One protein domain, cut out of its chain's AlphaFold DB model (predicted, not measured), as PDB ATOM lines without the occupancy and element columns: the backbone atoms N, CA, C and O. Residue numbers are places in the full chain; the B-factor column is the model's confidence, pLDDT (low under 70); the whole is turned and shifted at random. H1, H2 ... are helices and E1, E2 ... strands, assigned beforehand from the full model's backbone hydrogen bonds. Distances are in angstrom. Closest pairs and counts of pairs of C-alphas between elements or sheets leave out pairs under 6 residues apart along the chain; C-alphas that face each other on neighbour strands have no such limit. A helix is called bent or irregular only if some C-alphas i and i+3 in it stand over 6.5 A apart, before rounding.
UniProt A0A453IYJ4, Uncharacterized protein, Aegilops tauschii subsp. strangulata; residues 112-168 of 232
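AT A GLANCE: This is residues 112 to 168 of the 232 residues of an uncharacterized protein of Aegilops tauschii subsp. strangulata (UniProt A0A453IYJ4). Three short helices, H1, H2 and H3, are packed crosswise with their centres in a triangle, and a small hairpin of two strands, E1 and E2, caps one end of them, with E2 running across that end. The link from H1 to H2 passes by the hairpin, where residues 129 to 130 pair with residues 164 to 165 of E2. The printed part has 57 residues, with three named helices and then two named strands along the chain; the sheet, in the order E1 - E2, is antiparallel, and the class is mostly helix. The whole is compact, with a radius of gyration of the C-alphas of 10.0 A, and elongated, spanning 27 by 18 by 17 A.

IN THESE COORDINATES: H1 is residues 112 to 123, 16.4 A long from first to last C-alpha, and begins at C-alpha 112 at (19.395, -17.153, 24.185). H2 is residues 131 to 141, 16.0 A long, and ends at C-alpha 141 at (6.497, -15.995, 25.968); it is neither bent nor irregular, but only just: C-alphas 137 and 140 are 6.1 A apart. H3 is residues 146 to 156, 15.0 A long. E1, residues 157 to 159, is 6.5 A long. E2, residues 164 to 167, is 10.1 A long and ends at C-alpha 167 at (16.283, -13.756, 8.931).

HOW THE PARTS SIT: H1 and H2 touch at a steep tilt of 54 degrees, opposite ways; their closest C-alphas, of Leu 117 and Val 138, are 7.2 A apart. H1 touches H3 with residues 114 to 119 alone, at a steep tilt of 65 degrees, the same way; the closest C-alphas, of Arg 115 and Ile 152, are 6.6 A apart. H2 and H3 only just touch, with 3 pairs of C-alphas within 8 A, the closest being those of Glu 135 and Ser 146 at 5.9 A. Their steep tilt of 69 degrees, opposite ways, is only just short of about perpendicular. Every O i to N i+4 pair is within hydrogen-bond range in H1, against 5 of 7 in H2 and 4 of 7 in H3. E1 and E2 form an antiparallel hairpin, with 154 degrees between their directions. Across it N 158 and O 166 are 2.9 A apart and N 166 and O 158 are 3.0 A apart, both within hydrogen-bond range. The closest C-alphas of H1 and E2, of Leu 122 and Leu 167, are 5.7 A apart; those of H3 and E2, of Val 156 and Leu 167, are 6.2 A apart. H2 and E1 are apart, and H1 and E1 are only just apart, with their closest C-alphas at 8.4 A.

THE WHOLE: The two C-alphas farthest apart in the domain, of Ala 141 and Ser 161, are 28.1 A apart. The printed part has no cut. No link is long: the link from H1 to H2 is short, with 7 residues, and the links from H2 to H3, H3 to E1 and E1 to E2 are tight. The mean pLDDT of the printed part is 92.5, and no printed residue is under 70.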
ATOM      1  N   THR A 112      19.294 -15.946  25.023       90.00
ATOM      2  CA  THR A 112      19.395 -17.153  24.185       90.00
ATOM      3  C   THR A 112      18.012 -17.627  23.746       90.00
ATOM      4  O   THR A 112      17.773 -17.755  22.548       90.00
ATOM      5  N   ASP A 113      17.072 -17.773  24.682       91.06
ATOM      6  CA  ASP A 113      15.688 -18.170  24.383       91.06
ATOM      7  C   ASP A 113      15.003 -17.151  23.464       91.06
ATOM      8  O   ASP A 113      14.351 -17.513  22.485       91.06
ATOM      9  N   LEU A 114      15.228 -15.858  23.718       93.62
ATOM     10  CA  LEU A 114      14.745 -14.771  22.876       93.62
ATOM     11  C   LEU A 114      15.344 -14.804  21.462       93.62
ATOM     12  O   LEU A 114      14.619 -14.588  20.493       93.62
ATOM     13  N   ARG A 115      16.646 -15.086  21.317       92.94
ATOM     14  CA  ARG A 115      17.279 -15.280  20.003       92.94
ATOM     15  C   ARG A 115      16.630 -16.452  19.267       92.94
ATOM     16  O   ARG A 115      16.216 -16.269  18.126       92.94
ATOM     17  N   SER A 116      16.489 -17.606  19.916       92.25
ATOM     18  CA  SER A 116      15.880 -18.807  19.331       92.25
ATOM     19  C   SER A 116      14.427 -18.570  18.906       92.25
ATOM     20  O   SER A 116      14.036 -18.926  17.795       92.25
ATOM     21  N   LEU A 117      13.636 -17.886  19.739       94.44
ATOM     22  CA  LEU A 117      12.251 -17.525  19.430       94.44
ATOM     23  C   LEU A 117      12.156 -16.542  18.254       94.44
ATOM     24  O   LEU A 117      11.289 -16.703  17.396       94.44
ATOM     25  N   LEU A 118      13.058 -15.557  18.165       94.31
ATOM     26  CA  LEU A 118      13.117 -14.626  17.032       94.31
ATOM     27  C   LEU A 118      13.521 -15.334  15.730       94.31
ATOM     28  O   LEU A 118      12.896 -15.082  14.701       94.31
ATOM     29  N   ILE A 119      14.506 -16.241  15.774       93.69
ATOM     30  CA  ILE A 119      14.903 -17.078  14.626       93.69
ATOM     31  C   ILE A 119      13.710 -17.917  14.157       93.69
ATOM     32  O   ILE A 119      13.339 -17.839  12.989       93.69
ATOM     33  N   SER A 120      13.057 -18.642  15.070       93.50
ATOM     34  CA  SER A 120      11.881 -19.466  14.766       93.50
ATOM     35  C   SER A 120      10.758 -18.640  14.118       93.50
ATOM     36  O   SER A 120      10.331 -18.941  13.001       93.50
ATOM     37  N   THR A 121      10.375 -17.520  14.744       94.44
ATOM     38  CA  THR A 121       9.316 -16.610  14.262       94.44
ATOM     39  C   THR A 121       9.593 -16.070  12.854       94.44
ATOM     40  O   THR A 121       8.684 -15.979  12.023       94.44
ATOM     41  N   LEU A 122      10.849 -15.704  12.571       93.50
ATOM     42  CA  LEU A 122      11.263 -15.205  11.260       93.50
ATOM     43  C   LEU A 122      11.401 -16.325  10.220       93.50
ATOM     44  O   LEU A 122      11.083 -16.092   9.058       93.50
ATOM     45  N   SER A 123      11.809 -17.533  10.618       91.88
ATOM     46  CA  SER A 123      11.924 -18.690   9.717       91.88
ATOM     47  C   SER A 123      10.562 -19.173   9.199       91.88
ATOM     48  O   SER A 123      10.429 -19.498   8.022       91.88
ATOM     49  N   GLU A 124       9.514 -19.115  10.029       92.25
ATOM     50  CA  GLU A 124       8.131 -19.389   9.606       92.25
ATOM     51  C   GLU A 124       7.593 -18.312   8.639       92.25
ATOM     52  O   GLU A 124       6.667 -18.550   7.862       92.25
ATOM     53  N   ASN A 125       8.197 -17.121   8.646       92.31
ATOM     54  CA  ASN A 125       7.765 -15.967   7.870       92.31
ATOM     55  C   ASN A 125       8.892 -15.483   6.941       92.31
ATOM     56  O   ASN A 125       9.454 -14.419   7.191       92.31
ATOM     57  N   PRO A 126       9.181 -16.163   5.812       88.50
ATOM     58  CA  PRO A 126      10.288 -15.803   4.908       88.50
ATOM     59  C   PRO A 126      10.126 -14.426   4.243       88.50
ATOM     60  O   PRO A 126      11.081 -13.832   3.752       88.50
ATOM     61  N   LYS A 127       8.911 -13.860   4.253       91.50
ATOM     62  CA  LYS A 127       8.669 -12.460   3.860       91.50
ATOM     63  C   LYS A 127       9.137 -11.462   4.930       91.50
ATOM     64  O   LYS A 127       9.197 -10.271   4.640       91.50
ATOM     65  N   GLY A 128       9.458 -11.908   6.136       92.62
ATOM     66  CA  GLY A 128       9.817 -11.093   7.288       92.62
ATOM     67  C   GLY A 128       8.628 -10.443   8.000       92.62
ATOM     68  O   GLY A 128       7.546 -10.277   7.432       92.62
ATOM     69  N   MET A 129       8.851 -10.020   9.245       95.38
ATOM     70  CA  MET A 129       7.859  -9.359  10.104       95.38
ATOM     71  C   MET A 129       8.275  -7.934  10.476       95.38
ATOM     72  O   MET A 129       9.457  -7.605  10.511       95.38
ATOM     73  N   ASN A 130       7.308  -7.065  10.777       95.31
ATOM     74  CA  ASN A 130       7.599  -5.742  11.340       95.31
ATOM     75  C   ASN A 130       7.946  -5.839  12.841       95.31
ATOM     76  O   ASN A 130       7.535  -6.787  13.514       95.31
ATOM     77  N   LEU A 131       8.655  -4.837  13.379       94.38
ATOM     78  CA  LEU A 131       9.092  -4.830  14.785       94.38
ATOM     79  C   LEU A 131       7.928  -5.023  15.768       94.38
ATOM     80  O   LEU A 131       8.057  -5.782  16.720       94.38
ATOM     81  N   LYS A 132       6.774  -4.390  15.522       94.38
ATOM     82  CA  LYS A 132       5.615  -4.447  16.427       94.38
ATOM     83  C   LYS A 132       4.986  -5.842  16.488       94.38
ATOM     84  O   LYS A 132       4.520  -6.257  17.548       94.38
ATOM     85  N   ALA A 133       4.985  -6.568  15.371       94.19
ATOM     86  CA  ALA A 133       4.545  -7.958  15.306       94.19
ATOM     87  C   ALA A 133       5.512  -8.886  16.054       94.19
ATOM     88  O   ALA A 133       5.052  -9.718  16.831       94.19
ATOM     89  N   LEU A 134       6.827  -8.685  15.895       94.81
ATOM     90  CA  LEU A 134       7.857  -9.423  16.638       94.81
ATOM     91  C   LEU A 134       7.767  -9.160  18.147       94.81
ATOM     92  O   LEU A 134       7.737 -10.106  18.924       94.81
ATOM     93  N   GLU A 135       7.637  -7.896  18.566       94.38
ATOM     94  CA  GLU A 135       7.389  -7.540  19.968       94.38
ATOM     95  C   GLU A 135       6.157  -8.248  20.531       94.38
ATOM     96  O   GLU A 135       6.217  -8.773  21.636       94.38
ATOM     97  N   LYS A 136       5.047  -8.283  19.781       94.62
ATOM     98  CA  LYS A 136       3.811  -8.933  20.229       94.62
ATOM     99  C   LYS A 136       3.964 -10.454  20.327       94.62
ATOM    100  O   LYS A 136       3.506 -11.028  21.307       94.62
ATOM    101  N   ALA A 137       4.578 -11.092  19.328       93.06
ATOM    102  CA  ALA A 137       4.794 -12.539  19.306       93.06
ATOM    103  C   ALA A 137       5.729 -12.991  20.439       93.06
ATOM    104  O   ALA A 137       5.470 -13.991  21.097       93.06
ATOM    105  N   VAL A 138       6.779 -12.213  20.713       93.75
ATOM    106  CA  VAL A 138       7.702 -12.479  21.820       93.75
ATOM    107  C   VAL A 138       7.068 -12.191  23.181       93.75
ATOM    108  O   VAL A 138       7.300 -12.959  24.105       93.75
ATOM    109  N   ALA A 139       6.288 -11.115  23.334       91.75
ATOM    110  CA  ALA A 139       5.779 -10.675  24.641       91.75
ATOM    111  C   ALA A 139       4.865 -11.691  25.350       91.75
ATOM    112  O   ALA A 139       4.720 -11.601  26.566       91.75
ATOM    113  N   ASP A 140       4.277 -12.631  24.604       89.50
ATOM    114  CA  ASP A 140       3.475 -13.743  25.129       89.50
ATOM    115  C   ASP A 140       4.342 -14.772  25.883       89.50
ATOM    116  O   ASP A 140       3.978 -15.235  26.960       89.50
ATOM    117  N   ALA A 141       5.540 -15.067  25.361       90.75
ATOM    118  CA  ALA A 141       6.497 -15.995  25.968       90.75
ATOM    119  C   ALA A 141       7.502 -15.305  26.911       90.75
ATOM    120  O   ALA A 141       7.906 -15.868  27.925       90.75
ATOM    121  N   ILE A 142       7.938 -14.088  26.568       89.94
ATOM    122  CA  ILE A 142       8.980 -13.330  27.268       89.94
ATOM    123  C   ILE A 142       8.504 -11.878  27.470       89.94
ATOM    124  O   ILE A 142       8.739 -11.011  26.615       89.94
ATOM    125  N   PRO A 143       7.850 -11.563  28.603       88.56
ATOM    126  CA  PRO A 143       7.372 -10.212  28.875       88.56
ATOM    127  C   PRO A 143       8.533  -9.215  29.015       88.56
ATOM    128  O   PRO A 143       9.642  -9.552  29.430       88.56
ATOM    129  N   ASN A 144       8.266  -7.944  28.695       89.56
ATOM    130  CA  ASN A 144       9.217  -6.822  28.788       89.56
ATOM    131  C   ASN A 144      10.489  -6.935  27.908       89.56
ATOM    132  O   ASN A 144      11.439  -6.168  28.086       89.56
ATOM    133  N   ALA A 145      10.501  -7.825  26.910       89.56
ATOM    134  CA  ALA A 145      11.655  -8.075  26.043       89.56
ATOM    135  C   ALA A 145      11.992  -6.968  25.016       89.56
ATOM    136  O   ALA A 145      13.080  -7.012  24.446       89.56
ATOM    137  N   SER A 146      11.127  -5.968  24.778       89.94
ATOM    138  CA  SER A 146      11.246  -4.970  23.687       89.94
ATOM    139  C   SER A 146      12.662  -4.433  23.428       89.94
ATOM    140  O   SER A 146      13.157  -4.477  22.305       89.94
ATOM    141  N   LYS A 147      13.363  -3.978  24.477       89.81
ATOM    142  CA  LYS A 147      14.726  -3.422  24.349       89.81
ATOM    143  C   LYS A 147      15.770  -4.473  23.947       89.81
ATOM    144  O   LYS A 147      16.730  -4.145  23.255       89.81
ATOM    145  N   LYS A 148      15.594  -5.724  24.389       92.12
ATOM    146  CA  LYS A 148      16.456  -6.856  24.019       92.12
ATOM    147  C   LYS A 148      16.182  -7.305  22.581       92.12
ATOM    148  O   LYS A 148      17.138  -7.597  21.870       92.12
ATOM    149  N   ILE A 149      14.917  -7.276  22.134       93.75
ATOM    150  CA  ILE A 149      14.524  -7.584  20.747       93.75
ATOM    151  C   ILE A 149      15.304  -6.701  19.774       93.75
ATOM    152  O   ILE A 149      16.055  -7.233  18.967       93.75
ATOM    153  N   GLU A 150      15.219  -5.370  19.882       91.69
ATOM    154  CA  GLU A 150      15.937  -4.458  18.970       91.69
ATOM    155  C   GLU A 150      17.458  -4.679  18.931       91.69
ATOM    156  O   GLU A 150      18.096  -4.438  17.904       91.69
ATOM    157  N   HIS A 151      18.059  -5.095  20.048       92.38
ATOM    158  CA  HIS A 151      19.491  -5.366  20.123       92.38
ATOM    159  C   HIS A 151      19.858  -6.680  19.419       92.38
ATOM    160  O   HIS A 151      20.727  -6.683  18.549       92.38
ATOM    161  N   ILE A 152      19.165  -7.774  19.747       93.19
ATOM    162  CA  ILE A 152      19.401  -9.110  19.177       93.19
ATOM    163  C   ILE A 152      19.077  -9.127  17.680       93.19
ATOM    164  O   ILE A 152      19.834  -9.677  16.879       93.19
ATOM    165  N   LEU A 153      17.991  -8.465  17.282       92.88
ATOM    166  CA  LEU A 153      17.480  -8.454  15.914       92.88
ATOM    167  C   LEU A 153      18.474  -7.849  14.907       92.88
ATOM    168  O   LEU A 153      18.473  -8.268  13.761       92.88
ATOM    169  N   LYS A 154      19.381  -6.952  15.328       91.31
ATOM    170  CA  LYS A 154      20.479  -6.426  14.480       91.31
ATOM    171  C   LYS A 154      21.507  -7.491  14.098       91.31
ATOM    172  O   LYS A 154      22.099  -7.427  13.019       91.31
ATOM    173  N   ASN A 155      21.725  -8.460  14.981       91.44
ATOM    174  CA  ASN A 155      22.619  -9.581  14.726       91.44
ATOM    175  C   ASN A 155      21.889 -10.647  13.905       91.44
ATOM    176  O   ASN A 155      22.447 -11.123  12.923       91.44
ATOM    177  N   VAL A 156      20.631 -10.942  14.258       92.19
ATOM    178  CA  VAL A 156      19.849 -12.062  13.708       92.19
ATOM    179  C   VAL A 156      19.216 -11.787  12.338       92.19
ATOM    180  O   VAL A 156      19.089 -12.697  11.521       92.19
ATOM    181  N   ALA A 157      18.807 -10.548  12.073       94.12
ATOM    182  CA  ALA A 157      17.960 -10.203  10.939       94.12
ATOM    183  C   ALA A 157      18.432  -8.930  10.227       94.12
ATOM    184  O   ALA A 157      19.043  -8.048  10.835       94.12
ATOM    185  N   ASP A 158      18.092  -8.811   8.948       93.56
ATOM    186  CA  ASP A 158      18.270  -7.582   8.181       93.56
ATOM    187  C   ASP A 158      16.963  -6.791   8.120       93.56
ATOM    188  O   ASP A 158      15.894  -7.324   7.818       93.56
ATOM    189  N   CYS A 159      17.052  -5.491   8.406       92.62
ATOM    190  CA  CYS A 159      15.928  -4.570   8.291       92.62
ATOM    191  C   CYS A 159      15.795  -4.103   6.836       92.62
ATOM    192  O   CYS A 159      16.587  -3.292   6.354       92.62
ATOM    193  N   GLN A 160      14.784  -4.606   6.131       93.06
ATOM    194  CA  GLN A 160      14.439  -4.147   4.791       93.06
ATOM    195  C   GLN A 160      13.922  -2.700   4.841       93.06
ATOM    196  O   GLN A 160      13.256  -2.292   5.792       93.06
ATOM    197  N   SER A 161      14.120  -1.944   3.758       86.94
ATOM    198  CA  SER A 161      13.569  -0.588   3.559       86.94
ATOM    199  C   SER A 161      12.049  -0.468   3.767       86.94
ATOM    200  O   SER A 161      11.545   0.624   4.011       86.94
ATOM    201  N   SER A 162      11.319  -1.585   3.713       89.88
ATOM    202  CA  SER A 162       9.888  -1.701   4.013       89.88
ATOM    203  C   SER A 162       9.551  -1.750   5.516       89.88
ATOM    204  O   SER A 162       8.384  -1.921   5.868       89.88
ATOM    205  N   GLY A 163      10.543  -1.655   6.412       91.38
ATOM    206  CA  GLY A 163      10.361  -1.789   7.863       91.38
ATOM    207  C   GLY A 163      10.074  -3.224   8.327       91.38
ATOM    208  O   GLY A 163       9.543  -3.422   9.424       91.38
ATOM    209  N   ARG A 164      10.389  -4.224   7.492       94.94
ATOM    210  CA  ARG A 164      10.300  -5.653   7.828       94.94
ATOM    211  C   ARG A 164      11.690  -6.225   8.081       94.94
ATOM    212  O   ARG A 164      12.623  -5.915   7.350       94.94
ATOM    213  N   TYR A 165      11.795  -7.093   9.073       95.88
ATOM    214  CA  TYR A 165      13.000  -7.837   9.411       95.88
ATOM    215  C   TYR A 165      12.919  -9.224   8.791       95.88
ATOM    216  O   TYR A 165      11.906  -9.901   8.967       95.88
ATOM    217  N   LEU A 166      13.952  -9.624   8.056       94.81
ATOM    218  CA  LEU A 166      14.095 -10.955   7.464       94.81
ATOM    219  C   LEU A 166      15.285 -11.656   8.128       94.81
ATOM    220  O   LEU A 166      16.281 -10.998   8.424       94.81
ATOM    221  N   LEU A 167      15.182 -12.964   8.375       94.00
ATOM    222  CA  LEU A 167      16.283 -13.756   8.931       94.00
ATOM    223  C   LEU A 167      17.509 -13.679   8.006       94.00
ATOM    224  O   LEU A 167      17.361 -13.710   6.784       94.00
ATOM    225  N   LYS A 168      18.714 -13.559   8.574       92.25
ATOM    226  CA  LYS A 168      19.947 -13.600   7.779       92.25
ATOM    227  C   LYS A 168      20.246 -15.035   7.327       92.25
ATOM    228  O   LYS A 168      20.224 -15.917   8.187       92.25
TER     229      LYS A 168